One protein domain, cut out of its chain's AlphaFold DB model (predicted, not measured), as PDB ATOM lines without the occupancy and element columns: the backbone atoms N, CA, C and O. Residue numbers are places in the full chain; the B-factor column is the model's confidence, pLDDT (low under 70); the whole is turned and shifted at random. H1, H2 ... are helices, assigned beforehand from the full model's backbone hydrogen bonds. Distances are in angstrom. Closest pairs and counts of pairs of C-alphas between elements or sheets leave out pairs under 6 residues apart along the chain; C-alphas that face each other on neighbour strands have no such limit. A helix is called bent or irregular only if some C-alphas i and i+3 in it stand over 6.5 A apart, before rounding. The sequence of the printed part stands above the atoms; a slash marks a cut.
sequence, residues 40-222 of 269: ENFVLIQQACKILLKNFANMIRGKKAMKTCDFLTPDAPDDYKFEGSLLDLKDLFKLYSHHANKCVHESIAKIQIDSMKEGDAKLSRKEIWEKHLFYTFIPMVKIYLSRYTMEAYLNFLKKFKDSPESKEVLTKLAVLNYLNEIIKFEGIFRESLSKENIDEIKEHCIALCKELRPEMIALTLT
ATOM      1  N   GLU A  40     -13.609  30.892  27.965       90.44
ATOM      2  CA  GLU A  40     -13.996  32.191  28.509       90.44
ATOM      3  C   GLU A  40     -12.922  32.693  29.497       90.44
ATOM      4  O   GLU A  40     -12.419  31.939  30.339       90.44
ATOM      5  N   ASN A  41     -12.538  33.964  29.370       89.88
ATOM      6  CA  ASN A  41     -11.383  34.527  30.071       89.88
ATOM      7  C   ASN A  41     -11.452  34.387  31.601       89.88
ATOM      8  O   ASN A  41     -10.434  34.075  32.226       89.88
ATOM      9  N   PHE A  42     -12.614  34.572  32.235       89.69
ATOM     10  CA  PHE A  42     -12.756  34.344  33.678       89.69
ATOM     11  C   PHE A  42     -12.613  32.866  34.055       89.69
ATOM     12  O   PHE A  42     -12.047  32.562  35.111       89.69
ATOM     13  N   VAL A  43     -13.067  31.930  33.222       93.50
ATOM     14  CA  VAL A  43     -12.820  30.492  33.415       93.50
ATOM     15  C   VAL A  43     -11.327  30.174  33.293       93.50
ATOM     16  O   VAL A  43     -10.793  29.462  34.149       93.50
ATOM     17  N   LEU A  44     -10.627  30.727  32.300       94.94
ATOM     18  CA  LEU A  44      -9.182  30.531  32.130       94.94
ATOM     19  C   LEU A  44      -8.382  31.107  33.304       94.94
ATOM     20  O   LEU A  44      -7.492  30.438  33.838       94.94
ATOM     21  N   ILE A  45      -8.739  32.302  33.783       94.69
ATOM     22  CA  ILE A  45      -8.130  32.885  34.984       94.69
ATOM     23  C   ILE A  45      -8.359  31.968  36.189       94.69
ATOM     24  O   ILE A  45      -7.416  31.670  36.917       94.69
ATOM     25  N   GLN A  46      -9.568  31.431  36.374       95.25
ATOM     26  CA  GLN A  46      -9.844  30.474  37.451       95.25
ATOM     27  C   GLN A  46      -9.017  29.186  37.345       95.25
ATOM     28  O   GLN A  46      -8.608  28.629  38.369       95.25
ATOM     29  N   GLN A  47      -8.755  28.694  36.133       95.88
ATOM     30  CA  GLN A  47      -7.853  27.561  35.926       95.88
ATOM     31  C   GLN A  47      -6.412  27.920  36.307       95.88
ATOM     32  O   GLN A  47      -5.770  27.150  37.024       95.88
ATOM     33  N   ALA A  48      -5.932  29.106  35.924       96.81
ATOM     34  CA  ALA A  48      -4.625  29.610  36.336       96.81
ATOM     35  C   ALA A  48      -4.518  29.744  37.868       96.81
ATOM     36  O   ALA A  48      -3.519  29.310  38.446       96.81
ATOM     37  N   CYS A  49      -5.573  30.213  38.549       96.81
ATOM     38  CA  CYS A  49      -5.636  30.239  40.013       96.81
ATOM     39  C   CYS A  49      -5.400  28.841  40.598       96.81
ATOM     40  O   CYS A  49      -4.553  28.653  41.471       96.81
ATOM     41  N   LYS A  50      -6.118  27.827  40.093       95.94
ATOM     42  CA  LYS A  50      -5.976  26.434  40.554       95.94
ATOM     43  C   LYS A  50      -4.566  25.895  40.314       95.94
ATOM     44  O   LYS A  50      -4.050  25.169  41.164       95.94
ATOM     45  N   ILE A  51      -3.943  26.240  39.188       96.00
ATOM     46  CA  ILE A  51      -2.562  25.848  38.871       96.00
ATOM     47  C   ILE A  51      -1.588  26.441  39.891       96.00
ATOM     48  O   ILE A  51      -0.752  25.698  40.408       96.00
ATOM     49  N   LEU A  52      -1.708  27.728  40.220       97.50
ATOM     50  CA  LEU A  52      -0.837  28.388  41.199       97.50
ATOM     51  C   LEU A  52      -0.976  27.763  42.592       97.50
ATOM     52  O   LEU A  52       0.018  27.318  43.165       97.50
ATOM     53  N   LEU A  53      -2.206  27.613  43.092       95.62
ATOM     54  CA  LEU A  53      -2.463  27.014  44.409       95.62
ATOM     55  C   LEU A  53      -1.986  25.552  44.481       95.62
ATOM     56  O   LEU A  53      -1.433  25.113  45.489       95.62
ATOM     57  N   LYS A  54      -2.155  24.782  43.396       95.44
ATOM     58  CA  LYS A  54      -1.655  23.402  43.309       95.44
ATOM     59  C   LYS A  54      -0.127  23.345  43.305       95.44
ATOM     60  O   LYS A  54       0.436  22.465  43.953       95.44
ATOM     61  N   ASN A  55       0.542  24.240  42.576       95.88
ATOM     62  CA  ASN A  55       2.006  24.294  42.549       95.88
ATOM     63  C   ASN A  55       2.576  24.702  43.904       95.88
ATOM     64  O   ASN A  55       3.534  24.078  44.354       95.88
ATOM     65  N   PHE A  56       1.930  25.639  44.597       95.44
ATOM     66  CA  PHE A  56       2.268  25.971  45.975       95.44
ATOM     67  C   PHE A  56       2.152  24.747  46.897       95.44
ATOM     68  O   PHE A  56       3.106  24.375  47.574       95.44
ATOM     69  N   ALA A  57       1.024  24.029  46.851       93.31
ATOM     70  CA  ALA A  57       0.841  22.810  47.644       93.31
ATOM     71  C   ALA A  57       1.858  21.704  47.299       93.31
ATOM     72  O   ALA A  57       2.259  20.933  48.171       93.31
ATOM     73  N   ASN A  58       2.269  21.594  46.034       93.06
ATOM     74  CA  ASN A  58       3.323  20.670  45.614       93.06
ATOM     75  C   ASN A  58       4.684  21.068  46.191       93.06
ATOM     76  O   ASN A  58       5.363  20.202  46.738       93.06
ATOM     77  N   MET A  59       5.042  22.350  46.119       93.19
ATOM     78  CA  MET A  59       6.284  22.890  46.672       93.19
ATOM     79  C   MET A  59       6.388  22.623  48.179       93.19
ATOM     80  O   MET A  59       7.388  22.066  48.619       93.19
ATOM     81  N   ILE A  60       5.333  22.902  48.957       92.31
ATOM     82  CA  ILE A  60       5.298  22.617  50.406       92.31
ATOM     83  C   ILE A  60       5.480  21.118  50.708       92.31
ATOM     84  O   ILE A  60       6.054  20.741  51.724       92.31
ATOM     85  N   ARG A  61       5.036  20.234  49.806       92.25
ATOM     86  CA  ARG A  61       5.217  18.773  49.919       92.25
ATOM     87  C   ARG A  61       6.572  18.278  49.393       92.25
ATOM     88  O   ARG A  61       6.733  17.073  49.217       92.25
ATOM     89  N   GLY A  62       7.501  19.175  49.058       89.62
ATOM     90  CA  GLY A  62       8.798  18.827  48.468       89.62
ATOM     91  C   GLY A  62       8.712  18.271  47.042       89.62
ATOM     92  O   GLY A  62       9.659  17.656  46.555       89.62
ATOM     93  N   LYS A  63       7.577  18.447  46.349       90.31
ATOM     94  CA  LYS A  63       7.420  18.051  44.944       90.31
ATOM     95  C   LYS A  63       7.880  19.180  44.029       90.31
ATOM     96  O   LYS A  63       7.654  20.355  44.305       90.31
ATOM     97  N   LYS A  64       8.455  18.810  42.883       85.81
ATOM     98  CA  LYS A  64       8.901  19.771  41.870       85.81
ATOM     99  C   LYS A  64       7.714  20.580  41.330       85.81
ATOM    100  O   LYS A  64       6.776  20.005  40.773       85.81
ATOM    101  N   ALA A  65       7.767  21.899  41.493       85.62
ATOM    102  CA  ALA A  65       6.824  22.829  40.881       85.62
ATOM    103  C   ALA A  65       7.107  23.001  39.378       85.62
ATOM    104  O   ALA A  65       8.185  22.664  38.875       85.62
ATOM    105  N   MET A  66       6.126  23.526  38.645       91.81
ATOM    106  CA  MET A  66       6.321  23.965  37.263       91.81
ATOM    107  C   MET A  66       7.407  25.042  37.199       91.81
ATOM    108  O   MET A  66       7.488  25.888  38.083       91.81
ATOM    109  N   LYS A  67       8.199  25.058  36.119       90.50
ATOM    110  CA  LYS A  67       9.269  26.055  35.935       90.50
ATOM    111  C   LYS A  67       8.749  27.494  36.008       90.50
ATOM    112  O   LYS A  67       9.414  28.349  36.559       90.50
ATOM    113  N   THR A  68       7.548  27.749  35.498       92.81
ATOM    114  CA  THR A  68       6.929  29.082  35.545       92.81
ATOM    115  C   THR A  68       6.523  29.512  36.959       92.81
ATOM    116  O   THR A  68       6.178  30.666  37.162       92.81
ATOM    117  N   CYS A  69       6.544  28.596  37.931       93.81
ATOM    118  CA  CYS A  69       6.232  28.829  39.341       93.81
ATOM    119  C   CYS A  69       7.493  28.785  40.228       93.81
ATOM    120  O   CYS A  69       7.385  28.527  41.422       93.81
ATOM    121  N   ASP A  70       8.682  28.995  39.655       91.31
ATOM    122  CA  ASP A  70       9.966  28.981  40.373       91.31
ATOM    123  C   ASP A  70      10.147  30.132  41.375       91.31
ATOM    124  O   ASP A  70      11.011  30.064  42.242       91.31
ATOM    125  N   PHE A  71       9.307  31.162  41.280       92.62
ATOM    126  CA  PHE A  71       9.255  32.288  42.211       92.62
ATOM    127  C   PHE A  71       8.588  31.944  43.551       92.62
ATOM    128  O   PHE A  71       8.640  32.757  44.472       92.62
ATOM    129  N   LEU A  72       7.914  30.792  43.649       94.69
ATOM    130  CA  LEU A  72       7.264  30.371  44.884       94.69
ATOM    131  C   LEU A  72       8.312  29.955  45.919       94.69
ATOM    132  O   LEU A  72       9.208  29.165  45.616       94.69
ATOM    133  N   THR A  73       8.153  30.440  47.148       92.50
ATOM    134  CA  THR A  73       8.994  30.062  48.294       92.50
ATOM    135  C   THR A  73       8.161  29.395  49.385       92.50
ATOM    136  O   THR A  73       6.995  29.760  49.562       92.50
ATOM    137  N   PRO A  74       8.724  28.421  50.129       87.94
ATOM    138  CA  PRO A  74       8.008  27.751  51.214       87.94
ATOM    139  C   PRO A  74       7.711  28.697  52.377       87.94
ATOM    140  O   PRO A  74       6.626  28.629  52.954       87.94
ATOM    141  N   ASP A  75       8.651  29.588  52.679       88.25
ATOM    142  CA  ASP A  75       8.519  30.563  53.749       88.25
ATOM    143  C   ASP A  75       7.610  31.711  53.320       88.25
ATOM    144  O   ASP A  75       7.595  32.110  52.145       88.25
ATOM    145  N   ALA A  76       6.840  32.216  54.286       83.19
ATOM    146  CA  ALA A  76       6.035  33.409  54.097       83.19
ATOM    147  C   ALA A  76       6.954  34.570  53.673       83.19
ATOM    148  O   ALA A  76       8.031  34.720  54.248       83.19
ATOM    149  N   PRO A  77       6.571  35.368  52.664       85.19
ATOM    150  CA  PRO A  77       7.399  36.473  52.219       85.19
ATOM    151  C   PRO A  77       7.537  37.512  53.334       85.19
ATOM    152  O   PRO A  77       6.527  37.997  53.844       85.19
ATOM    153  N   ASP A  78       8.781  37.857  53.667       84.69
ATOM    154  CA  ASP A  78       9.107  38.943  54.594       84.69
ATOM    155  C   ASP A  78       8.615  40.301  54.073       84.69
ATOM    156  O   ASP A  78       8.330  40.472  52.881       84.69
ATOM    157  N   ASP A  79       8.580  41.297  54.958       85.69
ATOM    158  CA  ASP A  79       8.348  42.686  54.573       85.69
ATOM    159  C   ASP A  79       9.411  43.139  53.560       85.69
ATOM    160  O   ASP A  79      10.582  43.335  53.884       85.69
ATOM    161  N   TYR A  80       8.993  43.326  52.310       90.75
ATOM    162  CA  TYR A  80       9.858  43.796  51.237       90.75
ATOM    163  C   TYR A  80       9.610  45.274  50.979       90.75
ATOM    164  O   TYR A  80       8.514  45.653  50.564       90.75
ATOM    165  N   LYS A  81      10.636  46.104  51.180       94.44
ATOM    166  CA  LYS A  81      10.665  47.496  50.722       94.44
ATOM    167  C   LYS A  81      11.486  47.589  49.445       94.44
ATOM    168  O   LYS A  81      12.551  46.986  49.331       94.44
ATOM    169  N   PHE A  82      10.964  48.313  48.464       95.19
ATOM    170  CA  PHE A  82      11.642  48.487  47.193       95.19
ATOM    171  C   PHE A  82      12.792  49.492  47.331       95.19
ATOM    172  O   PHE A  82      12.568  50.665  47.612       95.19
ATOM    173  N   GLU A  83      14.017  49.026  47.097       92.94
ATOM    174  CA  GLU A  83      15.246  49.841  47.119       92.94
ATOM    175  C   GLU A  83      15.947  49.889  45.746       92.94
ATOM    176  O   GLU A  83      17.033  50.447  45.607       92.94
ATOM    177  N   GLY A  84      15.353  49.255  44.728       93.38
ATOM    178  CA  GLY A  84      15.917  49.166  43.382       93.38
ATOM    179  C   GLY A  84      15.636  50.395  42.517       93.38
ATOM    180  O   GLY A  84      15.009  51.364  42.944       93.38
ATOM    181  N   SER A  85      16.065  50.340  41.256       97.06
ATOM    182  CA  SER A  85      15.725  51.376  40.279       97.06
ATOM    183  C   SER A  85      14.374  51.101  39.616       97.06
ATOM    184  O   SER A  85      14.158  50.033  39.046       97.06
ATOM    185  N   LEU A  86      13.484  52.098  39.607       97.00
ATOM    186  CA  LEU A  86      12.211  52.047  38.874       97.00
ATOM    187  C   LEU A  86      12.391  51.978  37.348       97.00
ATOM    188  O   LEU A  86      11.464  51.601  36.635       97.00
ATOM    189  N   LEU A  87      13.578  52.327  36.845       97.44
ATOM    190  CA  LEU A  87      13.914  52.291  35.422       97.44
ATOM    191  C   LEU A  87      14.710  51.037  35.025       97.44
ATOM    192  O   LEU A  87      15.007  50.854  33.845       97.44
ATOM    193  N   ASP A  88      15.030  50.149  35.975       97.50
ATOM    194  CA  ASP A  88      15.688  48.872  35.697       97.50
ATOM    195  C   ASP A  88      14.683  47.710  35.709       97.50
ATOM    196  O   ASP A  88      14.052  47.386  36.717       97.50
ATOM    197  N   LEU A  89      14.561  47.018  34.572       96.75
ATOM    198  CA  LEU A  89      13.633  45.891  34.436       96.75
ATOM    199  C   LEU A  89      13.952  44.711  35.363       96.75
ATOM    200  O   LEU A  89      13.050  43.931  35.662       96.75
ATOM    201  N   LYS A  90      15.206  44.511  35.790       97.38
ATOM    202  CA  LYS A  90      15.548  43.400  36.692       97.38
ATOM    203  C   LYS A  90      15.110  43.716  38.116       97.38
ATOM    204  O   LYS A  90      14.662  42.806  38.809       97.38
ATOM    205  N   ASP A  91      15.215  44.967  38.545       97.88
ATOM    206  CA  ASP A  91      14.703  45.403  39.842       97.88
ATOM    207  C   ASP A  91      13.172  45.386  39.873       97.88
ATOM    208  O   ASP A  91      12.593  44.823  40.806       97.88
ATOM    209  N   LEU A  92      12.510  45.849  38.805       97.94
ATOM    210  CA  LEU A  92      11.065  45.654  38.643       97.94
ATOM    211  C   LEU A  92      10.694  44.162  38.665       97.94
ATOM    212  O   LEU A  92       9.731  43.771  39.318       97.94
ATOM    213  N   PHE A  93      11.484  43.292  38.032       97.81
ATOM    214  CA  PHE A  93      11.232  41.850  38.052       97.81
ATOM    215  C   PHE A  93      11.303  41.245  39.456       97.81
ATOM    216  O   PHE A  93      10.485  40.382  39.785       97.81
ATOM    217  N   LYS A  94      12.231  41.705  40.303       96.81
ATOM    218  CA  LYS A  94      12.294  41.294  41.715       96.81
ATOM    219  C   LYS A  94      11.044  41.742  42.473       96.81
ATOM    220  O   LYS A  94      10.438  40.914  43.148       96.81
ATOM    221  N   LEU A  95      10.620  42.998  42.297       97.06
ATOM    222  CA  LEU A  95       9.398  43.539  42.902       97.06
ATOM    223  C   LEU A  95       8.164  42.712  42.507       97.06
ATOM    224  O   LEU A  95       7.436  42.221  43.368       97.06
ATOM    225  N   TYR A  96       7.957  42.484  41.209       97.31
ATOM    226  CA  TYR A  96       6.841  41.671  40.715       97.31
ATOM    227  C   TYR A  96       6.921  40.214  41.181       97.31
ATOM    228  O   TYR A  96       5.889  39.611  41.466       97.31
ATOM    229  N   SER A  97       8.121  39.637  41.281       96.62
ATOM    230  CA  SER A  97       8.305  38.269  41.785       96.62
ATOM    231  C   SER A  97       7.950  38.155  43.266       96.62
ATOM    232  O   SER A  97       7.267  37.205  43.649       96.62
ATOM    233  N   HIS A  98       8.345  39.144  44.077       96.00
ATOM    234  CA  HIS A  98       7.949  39.233  45.479       96.00
ATOM    235  C   HIS A  98       6.421  39.289  45.609       96.00
ATOM    236  O   HIS A  98       5.832  38.448  46.288       96.00
ATOM    237  N   HIS A  99       5.760  40.210  44.897       95.81
ATOM    238  CA  HIS A  99       4.302  40.339  44.962       95.81
ATOM    239  C   HIS A  99       3.565  39.122  44.392       95.81
ATOM    240  O   HIS A  99       2.550  38.718  44.952       95.81
ATOM    241  N   ALA A 100       4.077  38.482  43.336       96.38
ATOM    242  CA  ALA A 100       3.499  37.244  42.819       96.38
ATOM    243  C   ALA A 100       3.515  36.136  43.883       96.38
ATOM    244  O   ALA A 100       2.501  35.468  44.087       96.38
ATOM    245  N   ASN A 101       4.641  35.959  44.585       95.94
ATOM    246  CA  ASN A 101       4.754  34.992  45.679       95.94
ATOM    247  C   ASN A 101       3.816  35.358  46.841       95.94
ATOM    248  O   ASN A 101       3.034  34.529  47.305       95.94
ATOM    249  N   LYS A 102       3.832  36.627  47.256       95.44
ATOM    250  CA  LYS A 102       3.006  37.149  48.344       95.44
ATOM    251  C   LYS A 102       1.514  36.966  48.100       95.44
ATOM    252  O   LYS A 102       0.828  36.423  48.961       95.44
ATOM    253  N   CYS A 103       1.012  37.315  46.917       95.75
ATOM    254  CA  CYS A 103      -0.400  37.128  46.589       95.75
ATOM    255  C   CYS A 103      -0.826  35.652  46.664       95.75
ATOM    256  O   CYS A 103      -1.968  35.367  47.033       95.75
ATOM    257  N   VAL A 104       0.061  34.703  46.336       96.69
ATOM    258  CA  VAL A 104      -0.221  33.264  46.485       96.69
ATOM    259  C   VAL A 104      -0.309  32.877  47.961       96.69
ATOM    260  O   VAL A 104      -1.275  32.220  48.355       96.69
ATOM    261  N   HIS A 105       0.640  33.324  48.787       95.38
ATOM    262  CA  HIS A 105       0.627  33.098  50.238       95.38
ATOM    263  C   HIS A 105      -0.621  33.683  50.908       95.38
ATOM    264  O   HIS A 105      -1.333  32.970  51.613       95.38
ATOM    265  N   GLU A 106      -0.959  34.939  50.621       94.06
ATOM    266  CA  GLU A 106      -2.170  35.591  51.135       94.06
ATOM    267  C   GLU A 106      -3.449  34.872  50.695       94.06
ATOM    268  O   GLU A 106      -4.391  34.728  51.477       94.06
ATOM    269  N   SER A 107      -3.487  34.390  49.448       95.62
ATOM    270  CA  SER A 107      -4.615  33.607  48.936       95.62
ATOM    271  C   SER A 107      -4.803  32.318  49.731       95.62
ATOM    272  O   SER A 107      -5.926  31.983  50.109       95.62
ATOM    273  N   ILE A 108      -3.712  31.607  50.020       94.75
ATOM    274  CA  ILE A 108      -3.734  30.383  50.825       94.75
ATOM    275  C   ILE A 108      -4.138  30.684  52.269       94.75
ATOM    276  O   ILE A 108      -5.011  29.992  52.796       94.75
ATOM    277  N   ALA A 109      -3.579  31.727  52.886       94.38
ATOM    278  CA  ALA A 109      -3.920  32.131  54.247       94.38
ATOM    279  C   ALA A 109      -5.416  32.458  54.377       94.38
ATOM    280  O   ALA A 109      -6.090  31.949  55.271       94.38
ATOM    281  N   LYS A 110      -5.981  33.219  53.431       95.00
ATOM    282  CA  LYS A 110      -7.420  33.526  53.381       95.00
ATOM    283  C   LYS A 110      -8.287  32.270  53.238       95.00
ATOM    284  O   LYS A 110      -9.290  32.142  53.942       95.00
ATOM    285  N   ILE A 111      -7.894  31.327  52.372       95.00
ATOM    286  CA  ILE A 111      -8.582  30.032  52.227       95.00
ATOM    287  C   ILE A 111      -8.541  29.251  53.545       95.00
ATOM    288  O   ILE A 111      -9.559  28.692  53.952       95.00
ATOM    289  N   GLN A 112      -7.386  29.198  54.209       93.69
ATOM    290  CA  GLN A 112      -7.206  28.471  55.467       93.69
ATOM    291  C   GLN A 112      -8.043  29.078  56.594       93.69
ATOM    292  O   GLN A 112      -8.788  28.344  57.238       93.69
ATOM    293  N   ILE A 113      -7.993  30.402  56.771       95.06
ATOM    294  CA  ILE A 113      -8.775  31.130  57.781       95.06
ATOM    295  C   ILE A 113     -10.268  30.841  57.623       95.06
ATOM    296  O   ILE A 113     -10.938  30.502  58.595       95.06
ATOM    297  N   ASP A 114     -10.808  30.937  56.404       94.94
ATOM    298  CA  ASP A 114     -12.233  30.665  56.191       94.94
ATOM    299  C   ASP A 114     -12.582  29.171  56.290       94.94
ATOM    300  O   ASP A 114     -13.700  28.838  56.675       94.94
ATOM    301  N   SER A 115     -11.638  28.267  56.007       92.75
ATOM    302  CA  SER A 115     -11.837  26.817  56.179       92.75
ATOM    303  C   SER A 115     -11.885  26.386  57.649       92.75
ATOM    304  O   SER A 115     -12.413  25.316  57.942       92.75
ATOM    305  N   MET A 116     -11.326  27.191  58.558       93.75
ATOM    306  CA  MET A 116     -11.316  26.944  60.006       93.75
ATOM    307  C   MET A 116     -12.555  27.500  60.724       93.75
ATOM    308  O   MET A 116     -12.690  27.315  61.928       93.75
ATOM    309  N   LYS A 117     -13.458  28.195  60.020       92.81
ATOM    310  CA  LYS A 117     -14.686  28.724  60.624       92.81
ATOM    311  C   LYS A 117     -15.676  27.608  60.949       92.81
ATOM    312  O   LYS A 117     -15.878  26.684  60.161       92.81
ATOM    313  N   GLU A 118     -16.336  27.746  62.093       90.31
ATOM    314  CA  GLU A 118     -17.301  26.782  62.622       90.31
ATOM    315  C   GLU A 118     -18.693  27.410  62.804       90.31
ATOM    316  O   GLU A 118     -18.871  28.623  62.666       90.31
ATOM    317  N   GLY A 119     -19.691  26.568  63.091       90.50
ATOM    318  CA  GLY A 119     -21.081  26.992  63.279       90.50
ATOM    319  C   GLY A 119     -21.666  27.674  62.039       90.50
ATOM    320  O   GLY A 119     -21.373  27.280  60.909       90.50
ATOM    321  N   ASP A 120     -22.456  28.723  62.258       85.19
ATOM    322  CA  ASP A 120     -23.138  29.485  61.200       85.19
ATOM    323  C   ASP A 120     -22.174  30.213  60.246       85.19
ATOM    324  O   ASP A 120     -22.562  30.629  59.157       85.19
ATOM    325  N   ALA A 121     -20.903  30.364  60.629       86.94
ATOM    326  CA  ALA A 121     -19.872  30.992  59.806       86.94
ATOM    327  C   ALA A 121     -19.105  29.995  58.913       86.94
ATOM    328  O   ALA A 121     -18.210  30.410  58.170       86.94
ATOM    329  N   LYS A 122     -19.408  28.692  59.001       93.31
ATOM    330  CA  LYS A 122     -18.743  27.643  58.224       93.31
ATOM    331  C   LYS A 122     -19.118  27.746  56.749       93.31
ATOM    332  O   LYS A 122     -20.278  27.607  56.382       93.31
ATOM    333  N   LEU A 123     -18.108  27.905  55.901       93.56
ATOM    334  CA  LEU A 123     -18.275  27.967  54.452       93.56
ATOM    335  C   LEU A 123     -17.841  26.652  53.799       93.56
ATOM    336  O   LEU A 123     -16.840  26.036  54.172       93.56
ATOM    337  N   SER A 124     -18.573  26.221  52.776       94.69
ATOM    338  CA  SER A 124     -18.134  25.161  51.873       94.69
ATOM    339  C   SER A 124     -16.943  25.621  51.024       94.69
ATOM    340  O   SER A 124     -16.699  26.810  50.820       94.69
ATOM    341  N   ARG A 125     -16.212  24.668  50.429       92.56
ATOM    342  CA  ARG A 125     -15.100  24.987  49.510       92.56
ATOM    343  C   ARG A 125     -15.536  25.859  48.330       92.56
ATOM    344  O   ARG A 125     -14.738  26.656  47.845       92.56
ATOM    345  N   LYS A 126     -16.775  25.684  47.859       94.88
ATOM    346  CA  LYS A 126     -17.340  26.468  46.758       94.88
ATOM    347  C   LYS A 126     -17.589  27.914  47.193       94.88
ATOM    348  O   LYS A 126     -17.156  28.822  46.498       94.88
ATOM    349  N   GLU A 127     -18.182  28.119  48.365       95.88
ATOM    350  CA  GLU A 127     -18.444  29.461  48.903       95.88
ATOM    351  C   GLU A 127     -17.147  30.212  49.226       95.88
ATOM    352  O   GLU A 127     -17.030  31.394  48.919       95.88
ATOM    353  N   ILE A 128     -16.132  29.527  49.770       95.38
ATOM    354  CA  ILE A 128     -14.793  30.112  49.965       95.38
ATOM    355  C   ILE A 128     -14.207  30.543  48.616       95.38
ATOM    356  O   ILE A 128     -13.639  31.629  48.507       95.38
ATOM    357  N   TRP A 129     -14.351  29.705  47.584       95.31
ATOM    358  CA  TRP A 129     -13.859  30.035  46.251       95.31
ATOM    359  C   TRP A 129     -14.534  31.288  45.688       95.31
ATOM    360  O   TRP A 129     -13.845  32.212  45.264       95.31
ATOM    361  N   GLU A 130     -15.865  31.338  45.726       94.94
ATOM    362  CA  GLU A 130     -16.669  32.463  45.230       94.94
ATOM    363  C   GLU A 130     -16.372  33.758  45.993       94.94
ATOM    364  O   GLU A 130     -16.165  34.804  45.375       94.94
ATOM    365  N   LYS A 131     -16.251  33.680  47.324       95.69
ATOM    366  CA  LYS A 131     -15.922  34.814  48.194       95.69
ATOM    367  C   LYS A 131     -14.595  35.482  47.825       95.69
ATOM    368  O   LYS A 131     -14.489  36.706  47.866       95.69
ATOM    369  N   HIS A 132     -13.576  34.691  47.486       95.81
ATOM    370  CA  HIS A 132     -12.214  35.185  47.245       95.81
ATOM    371  C   HIS A 132     -11.869  35.387  45.771       95.81
ATOM    372  O   HIS A 132     -10.827  35.969  45.465       95.81
ATOM    373  N   LEU A 133     -12.728  34.945  44.850       94.38
ATOM    374  CA  LEU A 133     -12.435  34.941  43.421       94.38
ATOM    375  C   LEU A 133     -11.991  36.319  42.907       94.38
ATOM    376  O   LEU A 133     -10.886  36.449  42.379       94.38
ATOM    377  N   PHE A 134     -12.816  37.348  43.095       92.75
ATOM    378  CA  PHE A 134     -12.607  38.650  42.454       92.75
ATOM    379  C   PHE A 134     -11.494  39.492  43.073       92.75
ATOM    380  O   PHE A 134     -10.756  40.148  42.344       92.75
ATOM    381  N   TYR A 135     -11.358  39.468  44.399       92.06
ATOM    382  CA  TYR A 135     -10.470  40.384  45.127       92.06
ATOM    383  C   TYR A 135      -9.195  39.727  45.663       92.06
ATOM    384  O   TYR A 135      -8.332  40.419  46.194       92.06
ATOM    385  N   THR A 136      -9.057  38.410  45.512       94.50
ATOM    386  CA  THR A 136      -7.868  37.671  45.951       94.50
ATOM    387  C   THR A 136      -7.283  36.867  44.788       94.50
ATOM    388  O   THR A 136      -6.145  37.102  44.387       94.50
ATOM    389  N   PHE A 137      -8.062  35.975  44.168       95.81
ATOM    390  CA  PHE A 137      -7.505  35.046  43.177       95.81
ATOM    391  C   PHE A 137      -7.236  35.678  41.807       95.81
ATOM    392  O   PHE A 137      -6.188  35.427  41.213       95.81
ATOM    393  N   ILE A 138      -8.150  36.510  41.296       94.88
ATOM    394  CA  ILE A 138      -7.941  37.206  40.017       94.88
ATOM    395  C   ILE A 138      -6.717  38.143  40.086       94.88
ATOM    396  O   ILE A 138      -5.869  38.042  39.196       94.88
ATOM    397  N   PRO A 139      -6.556  39.010  41.109       94.75
ATOM    398  CA  PRO A 139      -5.348  39.819  41.274       94.75
ATOM    399  C   PRO A 139      -4.065  38.984  41.348       94.75
ATOM    400  O   PRO A 139      -3.107  39.296  40.645       94.75
ATOM    401  N   MET A 140      -4.072  37.880  42.108       96.56
ATOM    402  CA  MET A 140      -2.944  36.944  42.186       96.56
ATOM    403  C   MET A 140      -2.522  36.446  40.795       96.56
ATOM    404  O   MET A 140      -1.339  36.484  40.457       96.56
ATOM    405  N   VAL A 141      -3.476  36.008  39.964       97.19
ATOM    406  CA  VAL A 141      -3.170  35.559  38.595       97.19
ATOM    407  C   VAL A 141      -2.671  36.704  37.724       97.19
ATOM    408  O   VAL A 141      -1.737  36.494  36.956       97.19
ATOM    409  N   LYS A 142      -3.249  37.905  37.832       95.31
ATOM    410  CA  LYS A 142      -2.796  39.063  37.050       95.31
ATOM    411  C   LYS A 142      -1.332  39.391  37.338       95.31
ATOM    412  O   LYS A 142      -0.548  39.448  36.401       95.31
ATOM    413  N   ILE A 143      -0.941  39.480  38.610       96.44
ATOM    414  CA  ILE A 143       0.456  39.739  38.995       96.44
ATOM    415  C   ILE A 143       1.386  38.611  38.536       96.44
ATOM    416  O   ILE A 143       2.470  38.878  38.015       96.44
ATOM    417  N   TYR A 144       0.955  37.352  38.658       97.25
ATOM    418  CA  TYR A 144       1.694  36.213  38.112       97.25
ATOM    419  C   TYR A 144       1.914  36.332  36.595       97.25
ATOM    420  O   TYR A 144       3.033  36.127  36.122       97.25
ATOM    421  N   LEU A 145       0.876  36.680  35.828       96.31
ATOM    422  CA  LEU A 145       0.975  36.841  34.378       96.31
ATOM    423  C   LEU A 145       1.919  37.983  34.002       96.31
ATOM    424  O   LEU A 145       2.719  37.813  33.088       96.31
ATOM    425  N   SER A 146       1.892  39.094  34.731       96.19
ATOM    426  CA  SER A 146       2.774  40.240  34.484       96.19
ATOM    427  C   SER A 146       4.231  39.935  34.813       96.19
ATOM    428  O   SER A 146       5.135  40.265  34.047       96.19
ATOM    429  N   ARG A 147       4.479  39.185  35.893       97.00
ATOM    430  CA  ARG A 147       5.804  38.616  36.180       97.00
ATOM    431  C   ARG A 147       6.242  37.657  35.064       97.00
ATOM    432  O   ARG A 147       7.411  37.656  34.681       97.00
ATOM    433  N   TYR A 148       5.342  36.818  34.550       96.94
ATOM    434  CA  TYR A 148       5.642  35.856  33.482       96.94
ATOM    435  C   TYR A 148       5.989  36.548  32.154       96.94
ATOM    436  O   TYR A 148       6.992  36.207  31.522       96.94
ATOM    437  N   THR A 149       5.209  37.551  31.739       97.06
ATOM    438  CA  THR A 149       5.489  38.337  30.528       97.06
ATOM    439  C   THR A 149       6.780  39.139  30.667       97.06
ATOM    440  O   THR A 149       7.553  39.201  29.710       97.06
ATOM    441  N   MET A 150       7.079  39.667  31.858       97.75
ATOM    442  CA  MET A 150       8.336  40.367  32.130       97.75
ATOM    443  C   MET A 150       9.547  39.444  32.022       97.75
ATOM    444  O   MET A 150      10.540  39.808  31.394       97.75
ATOM    445  N   GLU A 151       9.459  38.226  32.556       97.19
ATOM    446  CA  GLU A 151      10.521  37.230  32.408       97.19
ATOM    447  C   GLU A 151      10.769  36.882  30.935       97.19
ATOM    448  O   GLU A 151      11.916  36.837  30.475       97.19
ATOM    449  N   ALA A 152       9.692  36.661  30.174       97.06
ATOM    450  CA  ALA A 152       9.775  36.401  28.742       97.06
ATOM    451  C   ALA A 152      10.432  37.577  28.001       97.06
ATOM    452  O   ALA A 152      11.317  37.356  27.171       97.06
ATOM    453  N   TYR A 153      10.074  38.815  28.355       97.56
ATOM    454  CA  TYR A 153      10.643  40.026  27.765       97.56
ATOM    455  C   TYR A 153      12.129  40.199  28.100       97.56
ATOM    456  O   TYR A 153      12.943  40.455  27.215       97.56
ATOM    457  N   LEU A 154      12.529  39.972  29.354       97.19
ATOM    458  CA  LEU A 154      13.936  39.970  29.764       97.19
ATOM    459  C   LEU A 154      14.744  38.920  28.991       97.19
ATOM    460  O   LEU A 154      15.870  39.181  28.564       97.19
ATOM    461  N   ASN A 155      14.179  37.730  28.783       96.56
ATOM    462  CA  ASN A 155      14.818  36.678  27.996       96.56
ATOM    463  C   ASN A 155      14.908  37.029  26.506       96.56
ATOM    464  O   ASN A 155      15.910  36.694  25.869       96.56
ATOM    465  N   PHE A 156      13.910  37.728  25.964       96.81
ATOM    466  CA  PHE A 156      13.959  38.311  24.626       96.81
ATOM    467  C   PHE A 156      15.090  39.347  24.519       96.81
ATOM    468  O   PHE A 156      15.978  39.179  23.688       96.81
ATOM    469  N   LEU A 157      15.159  40.329  25.426       96.00
ATOM    470  CA  LEU A 157      16.209  41.360  25.432       96.00
ATOM    471  C   LEU A 157      17.625  40.779  25.580       96.00
ATOM    472  O   LEU A 157      18.574  41.307  25.000       96.00
ATOM    473  N   LYS A 158      17.803  39.681  26.328       95.06
ATOM    474  CA  LYS A 158      19.096  38.973  26.423       95.06
ATOM    475  C   LYS A 158      19.548  38.394  25.080       95.06
ATOM    476  O   LYS A 158      20.746  38.333  24.823       95.06
ATOM    477  N   LYS A 159      18.602  37.941  24.254       96.19
ATOM    478  CA  LYS A 159      18.860  37.326  22.942       96.19
ATOM    479  C   LYS A 159      18.823  38.329  21.789       96.19
ATOM    480  O   LYS A 159      19.249  37.973  20.697       96.19
ATOM    481  N   PHE A 160      18.320  39.537  22.027       94.94
ATOM    482  CA  PHE A 160      18.236  40.607  21.041       94.94
ATOM    483  C   PHE A 160      19.638  41.096  20.651       94.94
ATOM    484  O   PHE A 160      20.416  41.504  21.521       94.94
ATOM    485  N   LYS A 161      19.957  41.011  19.353       93.69
ATOM    486  CA  LYS A 161      21.298  41.239  18.786       93.69
ATOM    487  C   LYS A 161      21.346  42.296  17.677       93.69
ATOM    488  O   LYS A 161      22.423  42.474  17.124       93.69
ATOM    489  N   ASP A 162      20.234  42.960  17.356       89.19
ATOM    490  CA  ASP A 162      20.177  43.885  16.215       89.19
ATOM    491  C   ASP A 162      20.986  45.164  16.478       89.19
ATOM    492  O   ASP A 162      22.151  45.238  16.097       89.19
ATOM    493  N   SER A 163      20.414  46.160  17.160       93.50
ATOM    494  CA  SER A 163      21.123  47.396  17.515       93.50
ATOM    495  C   SER A 163      20.985  47.731  19.008       93.50
ATOM    496  O   SER A 163      19.928  47.474  19.607       93.50
ATOM    497  N   PRO A 164      22.035  48.283  19.648       94.44
ATOM    498  CA  PRO A 164      21.952  48.797  21.016       94.44
ATOM    499  C   PRO A 164      20.844  49.841  21.194       94.44
ATOM    500  O   PRO A 164      20.140  49.815  22.199       94.44
ATOM    501  N   GLU A 165      20.638  50.696  20.195       94.31
ATOM    502  CA  GLU A 165      19.652  51.774  20.203       94.31
ATOM    503  C   GLU A 165      18.225  51.211  20.188       94.31
ATOM    504  O   GLU A 165      17.401  51.569  21.029       94.31
ATOM    505  N   SER A 166      17.925  50.245  19.309       94.44
ATOM    506  CA  SER A 166      16.612  49.584  19.315       94.44
ATOM    507  C   SER A 166      16.384  48.817  20.613       94.44
ATOM    508  O   SER A 166      15.273  48.808  21.139       94.44
ATOM    509  N   LYS A 167      17.432  48.204  21.175       95.75
ATOM    510  CA  LYS A 167      17.346  47.533  22.476       95.75
ATOM    511  C   LYS A 167      17.004  48.510  23.601       95.75
ATOM    512  O   LYS A 167      16.229  48.152  24.489       95.75
ATOM    513  N   GLU A 168      17.556  49.719  23.570       96.06
ATOM    514  CA  GLU A 168      17.234  50.782  24.521       96.06
ATOM    515  C   GLU A 168      15.763  51.205  24.398       96.06
ATOM    516  O   GLU A 168      15.043  51.191  25.397       96.06
ATOM    517  N   VAL A 169      15.283  51.478  23.180       96.44
ATOM    518  CA  VAL A 169      13.874  51.839  22.923       96.44
ATOM    519  C   VAL A 169      12.918  50.743  23.409       96.44
ATOM    520  O   VAL A 169      11.946  51.024  24.114       96.44
ATOM    521  N   LEU A 170      13.215  49.477  23.105       96.31
ATOM    522  CA  LEU A 170      12.437  48.322  23.567       96.31
ATOM    523  C   LEU A 170      12.449  48.192  25.098       96.31
ATOM    524  O   LEU A 170      11.422  47.906  25.715       96.31
ATOM    525  N   THR A 171      13.590  48.463  25.734       97.56
ATOM    526  CA  THR A 171      13.697  48.474  27.199       97.56
ATOM    527  C   THR A 171      12.814  49.567  27.799       97.56
ATOM    528  O   THR A 171      12.028  49.275  28.700       97.56
ATOM    529  N   LYS A 172      12.858  50.793  27.261       98.00
ATOM    530  CA  LYS A 172      12.013  51.919  27.701       98.00
ATOM    531  C   LYS A 172      10.519  51.626  27.544       98.00
ATOM    532  O   LYS A 172       9.752  51.906  28.461       98.00
ATOM    533  N   LEU A 173      10.105  51.007  26.434       96.62
ATOM    534  CA  LEU A 173       8.716  50.570  26.227       96.62
ATOM    535  C   LEU A 173       8.258  49.571  27.293       96.62
ATOM    536  O   LEU A 173       7.153  49.690  27.821       96.62
ATOM    537  N   ALA A 174       9.100  48.589  27.618       97.56
ATOM    538  CA  ALA A 174       8.783  47.611  28.649       97.56
ATOM    539  C   ALA A 174       8.699  48.254  30.036       97.56
ATOM    540  O   ALA A 174       7.728  48.007  30.748       97.56
ATOM    541  N   VAL A 175       9.662  49.109  30.398       98.38
ATOM    542  CA  VAL A 175       9.632  49.857  31.665       98.38
ATOM    543  C   VAL A 175       8.343  50.670  31.763       98.38
ATOM    544  O   VAL A 175       7.606  50.503  32.730       98.38
ATOM    545  N   LEU A 176       8.001  51.454  30.733       98.25
ATOM    546  CA  LEU A 176       6.759  52.233  30.694       98.25
ATOM    547  C   LEU A 176       5.520  51.352  30.914       98.25
ATOM    548  O   LEU A 176       4.633  51.715  31.686       98.25
ATOM    549  N   ASN A 177       5.455  50.186  30.262       96.50
ATOM    550  CA  ASN A 177       4.331  49.266  30.416       96.50
ATOM    551  C   ASN A 177       4.173  48.772  31.865       96.50
ATOM    552  O   ASN A 177       3.062  48.806  32.394       96.50
ATOM    553  N   TYR A 178       5.258  48.333  32.509       97.81
ATOM    554  CA  TYR A 178       5.197  47.801  33.877       97.81
ATOM    555  C   TYR A 178       4.999  48.900  34.926       97.81
ATOM    556  O   TYR A 178       4.221  48.726  35.858       97.81
ATOM    557  N   LEU A 179       5.595  50.077  34.742       98.19
ATOM    558  CA  LEU A 179       5.322  51.237  35.593       98.19
ATOM    559  C   LEU A 179       3.845  51.661  35.532       98.19
ATOM    560  O   LEU A 179       3.208  51.865  36.565       98.19
ATOM    561  N   ASN A 180       3.261  51.714  34.332       96.31
ATOM    562  CA  ASN A 180       1.839  52.008  34.160       96.31
ATOM    563  C   ASN A 180       0.938  50.934  34.795       96.31
ATOM    564  O   ASN A 180      -0.138  51.231  35.313       96.31
ATOM    565  N   GLU A 181       1.364  49.674  34.777       95.62
ATOM    566  CA  GLU A 181       0.642  48.597  35.444       95.62
ATOM    567  C   GLU A 181       0.672  48.722  36.975       95.62
ATOM    568  O   GLU A 181      -0.369  48.524  37.606       95.62
ATOM    569  N   ILE A 182       1.807  49.115  37.569       96.88
ATOM    570  CA  ILE A 182       1.887  49.415  39.006       96.88
ATOM    571  C   ILE A 182       0.861  50.489  39.382       96.88
ATOM    572  O   ILE A 182       0.155  50.317  40.370       96.88
ATOM    573  N   ILE A 183       0.703  51.549  38.577       95.69
ATOM    574  CA  ILE A 183      -0.317  52.587  38.819       95.69
ATOM    575  C   ILE A 183      -1.733  51.983  38.792       95.69
ATOM    576  O   ILE A 183      -2.552  52.272  39.663       95.69
ATOM    577  N   LYS A 184      -2.036  51.113  37.818       92.69
ATOM    578  CA  LYS A 184      -3.358  50.465  37.696       92.69
ATOM    579  C   LYS A 184      -3.679  49.532  38.868       92.69
ATOM    580  O   LYS A 184      -4.849  49.375  39.213       92.69
ATOM    581  N   PHE A 185      -2.661  48.917  39.468       92.31
ATOM    582  CA  PHE A 185      -2.798  47.971  40.579       92.31
ATOM    583  C   PHE A 185      -2.106  48.452  41.859       92.31
ATOM    584  O   PHE A 185      -1.647  47.632  42.653       92.31
ATOM    585  N   GLU A 186      -2.072  49.768  42.091       92.81
ATOM    586  CA  GLU A 186      -1.292  50.406  43.163       92.81
ATOM    587  C   GLU A 186      -1.522  49.752  44.533       92.81
ATOM    588  O   GLU A 186      -0.578  49.515  45.282       92.81
ATOM    589  N   GLY A 187      -2.773  49.382  44.835       92.25
ATOM    590  CA  GLY A 187      -3.147  48.743  46.098       92.25
ATOM    591  C   GLY A 187      -2.370  47.461  46.419       92.25
ATOM    592  O   GLY A 187      -2.142  47.188  47.591       92.25
ATOM    593  N   ILE A 188      -1.920  46.713  45.407       92.75
ATOM    594  CA  ILE A 188      -1.119  45.491  45.590       92.75
ATOM    595  C   ILE A 188       0.327  45.831  45.973       92.75
ATOM    596  O   ILE A 188       0.953  45.094  46.731       92.75
ATOM    597  N   PHE A 189       0.852  46.949  45.468       95.12
ATOM    598  CA  PHE A 189       2.255  47.337  45.623       95.12
ATOM    599  C   PHE A 189       2.516  48.274  46.810       95.12
ATOM    600  O   PHE A 189       3.670  48.488  47.167       95.12
ATOM    601  N   ARG A 190       1.472  48.810  47.458       90.50
ATOM    602  CA  ARG A 190       1.577  49.794  48.559       90.50
ATOM    603  C   ARG A 190       2.429  49.364  49.747       90.50
ATOM    604  O   ARG A 190       2.970  50.208  50.451       90.50
ATOM    605  N   GLU A 191       2.523  48.068  50.008       89.00
ATOM    606  CA  GLU A 191       3.341  47.580  51.119       89.00
ATOM    607  C   GLU A 191       4.838  47.637  50.800       89.00
ATOM    608  O   GLU A 191       5.647  47.782  51.718       89.00
ATOM    609  N   SER A 192       5.202  47.617  49.515       94.81
ATOM    610  CA  SER A 192       6.591  47.655  49.049       94.81
ATOM    611  C   SER A 192       7.021  48.995  48.467       94.81
ATOM    612  O   SER A 192       8.208  49.309  48.518       94.81
ATOM    613  N   LEU A 193       6.079  49.791  47.959       95.75
ATOM    614  CA  LEU A 193       6.315  51.117  47.393       95.75
ATOM    615  C   LEU A 193       5.736  52.199  48.300       95.75
ATOM    616  O   LEU A 193       4.564  52.143  48.679       95.75
ATOM    617  N   SER A 194       6.547  53.208  48.617       94.69
ATOM    618  CA  SER A 194       6.075  54.387  49.341       94.69
ATOM    619  C   SER A 194       5.234  55.293  48.436       94.69
ATOM    620  O   SER A 194       5.195  55.131  47.214       94.69
ATOM    621  N   LYS A 195       4.572  56.294  49.028       94.50
ATOM    622  CA  LYS A 195       3.848  57.312  48.254       94.50
ATOM    623  C   LYS A 195       4.790  58.048  47.295       94.50
ATOM    624  O   LYS A 195       4.424  58.290  46.150       94.50
ATOM    625  N   GLU A 196       5.999  58.350  47.755       95.25
ATOM    626  CA  GLU A 196       7.041  59.017  46.978       95.25
ATOM    627  C   GLU A 196       7.440  58.170  45.767       95.25
ATOM    628  O   GLU A 196       7.524  58.711  44.670       95.25
ATOM    629  N   ASN A 197       7.576  56.844  45.921       96.31
ATOM    630  CA  ASN A 197       7.805  55.969  44.770       96.31
ATOM    631  C   ASN A 197       6.644  56.038  43.771       96.31
ATOM    632  O   ASN A 197       6.885  56.101  42.573       96.31
ATOM    633  N   ILE A 198       5.387  56.031  44.228       96.56
ATOM    634  CA  ILE A 198       4.229  56.106  43.320       96.56
ATOM    635  C   ILE A 198       4.202  57.429  42.547       96.56
ATOM    636  O   ILE A 198       3.880  57.440  41.357       96.56
ATOM    637  N   ASP A 199       4.535  58.542  43.197       96.88
ATOM    638  CA  ASP A 199       4.615  59.839  42.528       96.88
ATOM    639  C   ASP A 199       5.801  59.885  41.544       96.88
ATOM    640  O   ASP A 199       5.630  60.327  40.408       96.88
ATOM    641  N   GLU A 200       6.948  59.301  41.899       97.62
ATOM    642  CA  GLU A 200       8.097  59.138  40.998       97.62
ATOM    643  C   GLU A 200       7.760  58.274  39.768       97.62
ATOM    644  O   GLU A 200       8.112  58.620  38.641       97.62
ATOM    645  N   ILE A 201       7.008  57.181  39.945       98.12
ATOM    646  CA  ILE A 201       6.540  56.317  38.850       98.12
ATOM    647  C   ILE A 201       5.700  57.110  37.839       98.12
ATOM    648  O   ILE A 201       5.844  56.911  36.631       98.12
ATOM    649  N   LYS A 202       4.822  58.011  38.299       97.94
ATOM    650  CA  LYS A 202       4.006  58.850  37.403       97.94
ATOM    651  C   LYS A 202       4.881  59.800  36.588       97.94
ATOM    652  O   LYS A 202       4.676  59.910  35.379       97.94
ATOM    653  N   GLU A 203       5.864  60.435  37.221       98.31
ATOM    654  CA  GLU A 203       6.813  61.320  36.537       98.31
ATOM    655  C   GLU A 203       7.662  60.554  35.512       98.31
ATOM    656  O   GLU A 203       7.785  60.990  34.365       98.31
ATOM    657  N   HIS A 204       8.152  59.359  35.864       98.31
ATOM    658  CA  HIS A 204       8.862  58.475  34.932       98.31
ATOM    659  C   HIS A 204       7.990  58.070  33.745       98.31
ATOM    660  O   HIS A 204       8.450  58.125  32.606       98.31
ATOM    661  N   CYS A 205       6.716  57.728  33.959       98.31
ATOM    662  CA  CYS A 205       5.785  57.444  32.865       98.31
ATOM    663  C   CYS A 205       5.644  58.637  31.903       98.31
ATOM    664  O   CYS A 205       5.645  58.448  30.686       98.31
ATOM    665  N   ILE A 206       5.560  59.868  32.422       98.19
ATOM    666  CA  ILE A 206       5.471  61.088  31.603       98.19
ATOM    667  C   ILE A 206       6.778  61.327  30.835       98.19
ATOM    668  O   ILE A 206       6.738  61.650  29.644       98.19
ATOM    669  N   ALA A 207       7.927  61.166  31.494       98.38
ATOM    670  CA  ALA A 207       9.242  61.321  30.880       98.38
ATOM    671  C   ALA A 207       9.465  60.293  29.759       98.38
ATOM    672  O   ALA A 207       9.748  60.675  28.624       98.38
ATOM    673  N   LEU A 208       9.205  59.011  30.030       98.38
ATOM    674  CA  LEU A 208       9.310  57.929  29.050       98.38
ATOM    675  C   LEU A 208       8.376  58.147  27.856       98.38
ATOM    676  O   LEU A 208       8.792  57.942  26.719       98.38
ATOM    677  N   CYS A 209       7.143  58.628  28.069       97.88
ATOM    678  CA  CYS A 209       6.251  58.997  26.963       97.88
ATOM    679  C   CYS A 209       6.862  60.078  26.053       97.88
ATOM    680  O   CYS A 209       6.693  60.019  24.835       97.88
ATOM    681  N   LYS A 210       7.562  61.071  26.622       98.06
ATOM    682  CA  LYS A 210       8.236  62.125  25.845       98.06
ATOM    683  C   LYS A 210       9.440  61.577  25.084       98.06
ATOM    684  O   LYS A 210       9.594  61.911  23.913       98.06
ATOM    685  N   GLU A 211      10.247  60.734  25.723       97.38
ATOM    686  CA  GLU A 211      11.424  60.107  25.112       97.38
ATOM    687  C   GLU A 211      11.067  59.135  23.987       97.38
ATOM    688  O   GLU A 211      11.754  59.093  22.976       97.38
ATOM    689  N   LEU A 212       9.985  58.369  24.142       97.38
ATOM    690  CA  LEU A 212       9.546  57.381  23.154       97.38
ATOM    691  C   LEU A 212       8.802  58.010  21.974       97.38
ATOM    692  O   LEU A 212       8.718  57.402  20.909       97.38
ATOM    693  N   ARG A 213       8.258  59.225  22.133       96.81
ATOM    694  CA  ARG A 213       7.440  59.894  21.110       96.81
ATOM    695  C   ARG A 213       8.099  59.961  19.721       96.81
ATOM    696  O   ARG A 213       7.385  59.666  18.761       96.81
ATOM    697  N   PRO A 214       9.386  60.330  19.567       96.50
ATOM    698  CA  PRO A 214      10.046  60.370  18.258       96.50
ATOM    699  C   PRO A 214      10.134  58.991  17.586       96.50
ATOM    700  O   PRO A 214      10.064  58.899  16.364       96.50
ATOM    701  N   GLU A 215      10.208  57.923  18.380       95.12
ATOM    702  CA  GLU A 215      10.391  56.544  17.914       95.12
ATOM    703  C   GLU A 215       9.075  55.861  17.512       95.12
ATOM    704  O   GLU A 215       9.079  54.829  16.840       95.12
ATOM    705  N   MET A 216       7.921  56.419  17.903       91.62
ATOM    706  CA  MET A 216       6.620  55.754  17.751       91.62
ATOM    707  C   MET A 216       6.274  55.410  16.302       91.62
ATOM    708  O   MET A 216       5.748  54.328  16.047       91.62
ATOM    709  N   ILE A 217       6.585  56.295  15.348       89.69
ATOM    710  CA  ILE A 217       6.333  56.021  13.925       89.69
ATOM    711  C   ILE A 217       7.169  54.819  13.481       89.69
ATOM    712  O   ILE A 217       6.612  53.857  12.953       89.69
ATOM    713  N   ALA A 218       8.476  54.830  13.756       90.69
ATOM    714  CA  ALA A 218       9.369  53.735  13.394       90.69
ATOM    715  C   ALA A 218       8.903  52.406  14.011       90.69
ATOM    716  O   ALA A 218       8.781  51.413  13.298       90.69
ATOM    717  N   LEU A 219       8.539  52.410  15.300       91.12
ATOM    718  CA  LEU A 219       7.991  51.246  15.999       91.12
ATOM    719  C   LEU A 219       6.728  50.704  15.322       91.12
ATOM    720  O   LEU A 219       6.629  49.500  15.096       91.12
ATOM    721  N   THR A 220       5.777  51.567  14.955       88.19
ATOM    722  CA  THR A 220       4.543  51.125  14.281       88.19
ATOM    723  C   THR A 220       4.784  50.576  12.876       88.19
ATOM    724  O   THR A 220       4.124  49.615  12.487       88.19
ATOM    725  N   LEU A 221       5.767  51.108  12.143       86.25
ATOM    726  CA  LEU A 221       6.127  50.626  10.805       86.25
ATOM    727  C   LEU A 221       6.829  49.260  10.817       86.25
ATOM    728  O   LEU A 221       6.863  48.592   9.787       86.25
ATOM    729  N   THR A 222       7.360  48.812  11.961       85.94
ATOM    730  CA  THR A 222       7.917  47.449  12.084       85.94
ATOM    731  C   THR A 222       6.852  46.355  12.010       85.94
ATOM    732  O   THR A 222       7.178  45.186  11.795       85.94
TER     733      THR A 222
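This is residues 40 to 222 of the 269 residues of the protein "Hypothetical protein" of Euplotes crassus (UniProt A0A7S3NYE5). H2, H3 and H4 form an elongated up-and-down bundle, each running against the one before; H1 crosses H2 and H3, and H6 packs on H4. Residues 116 to 121 stick out. The 183 printed residues, all helix in class, have six named helices, H1 to H6, and no named strand. The whole is only just compact, close to loose, with radius of gyration of the C-alphas 18.9 A and spans 64 by 35 by 33 A.

H1, residues 41 to 60, touches H3, residues 125 to 159, about perpendicular at 84 degrees, with residues 45 to 52 alone; the closest C-alphas, Cys 49 and Val 141, are 6.0 A apart. H2, residues 89 to 115, forms a hairpin with H3 at 17 degrees; C-alphas Cys 103 and Met 140 are closest, 5.1 A. H3 and H4, residues 164 to 184, form another. H6, residues 195 to 221, touches H4 at a steep tilt of 45 degrees; Leu 176 and Cys 205 have the closest C-alphas, 5.7 A. H5, residues 186 to 189, is close but not clearly touching H2. Every O i to N i+4 pair is within hydrogen-bond range in H1, H2 and H4, 27 of 31 in H3, 19 of 23 in H6.

C-alpha 41 is at (-11.383, 34.527, 30.071), C-alpha 221 at (6.127, 50.626, 10.805). H3 spans 44.8 A. H3 and H6 are irregular: C-alphas 131 and 134 are 7.7 A apart, 214 and 217 7.2 A.

The printed part has no cut. The link H1 to H2, 28 residues, is long. No printed residue is under 70.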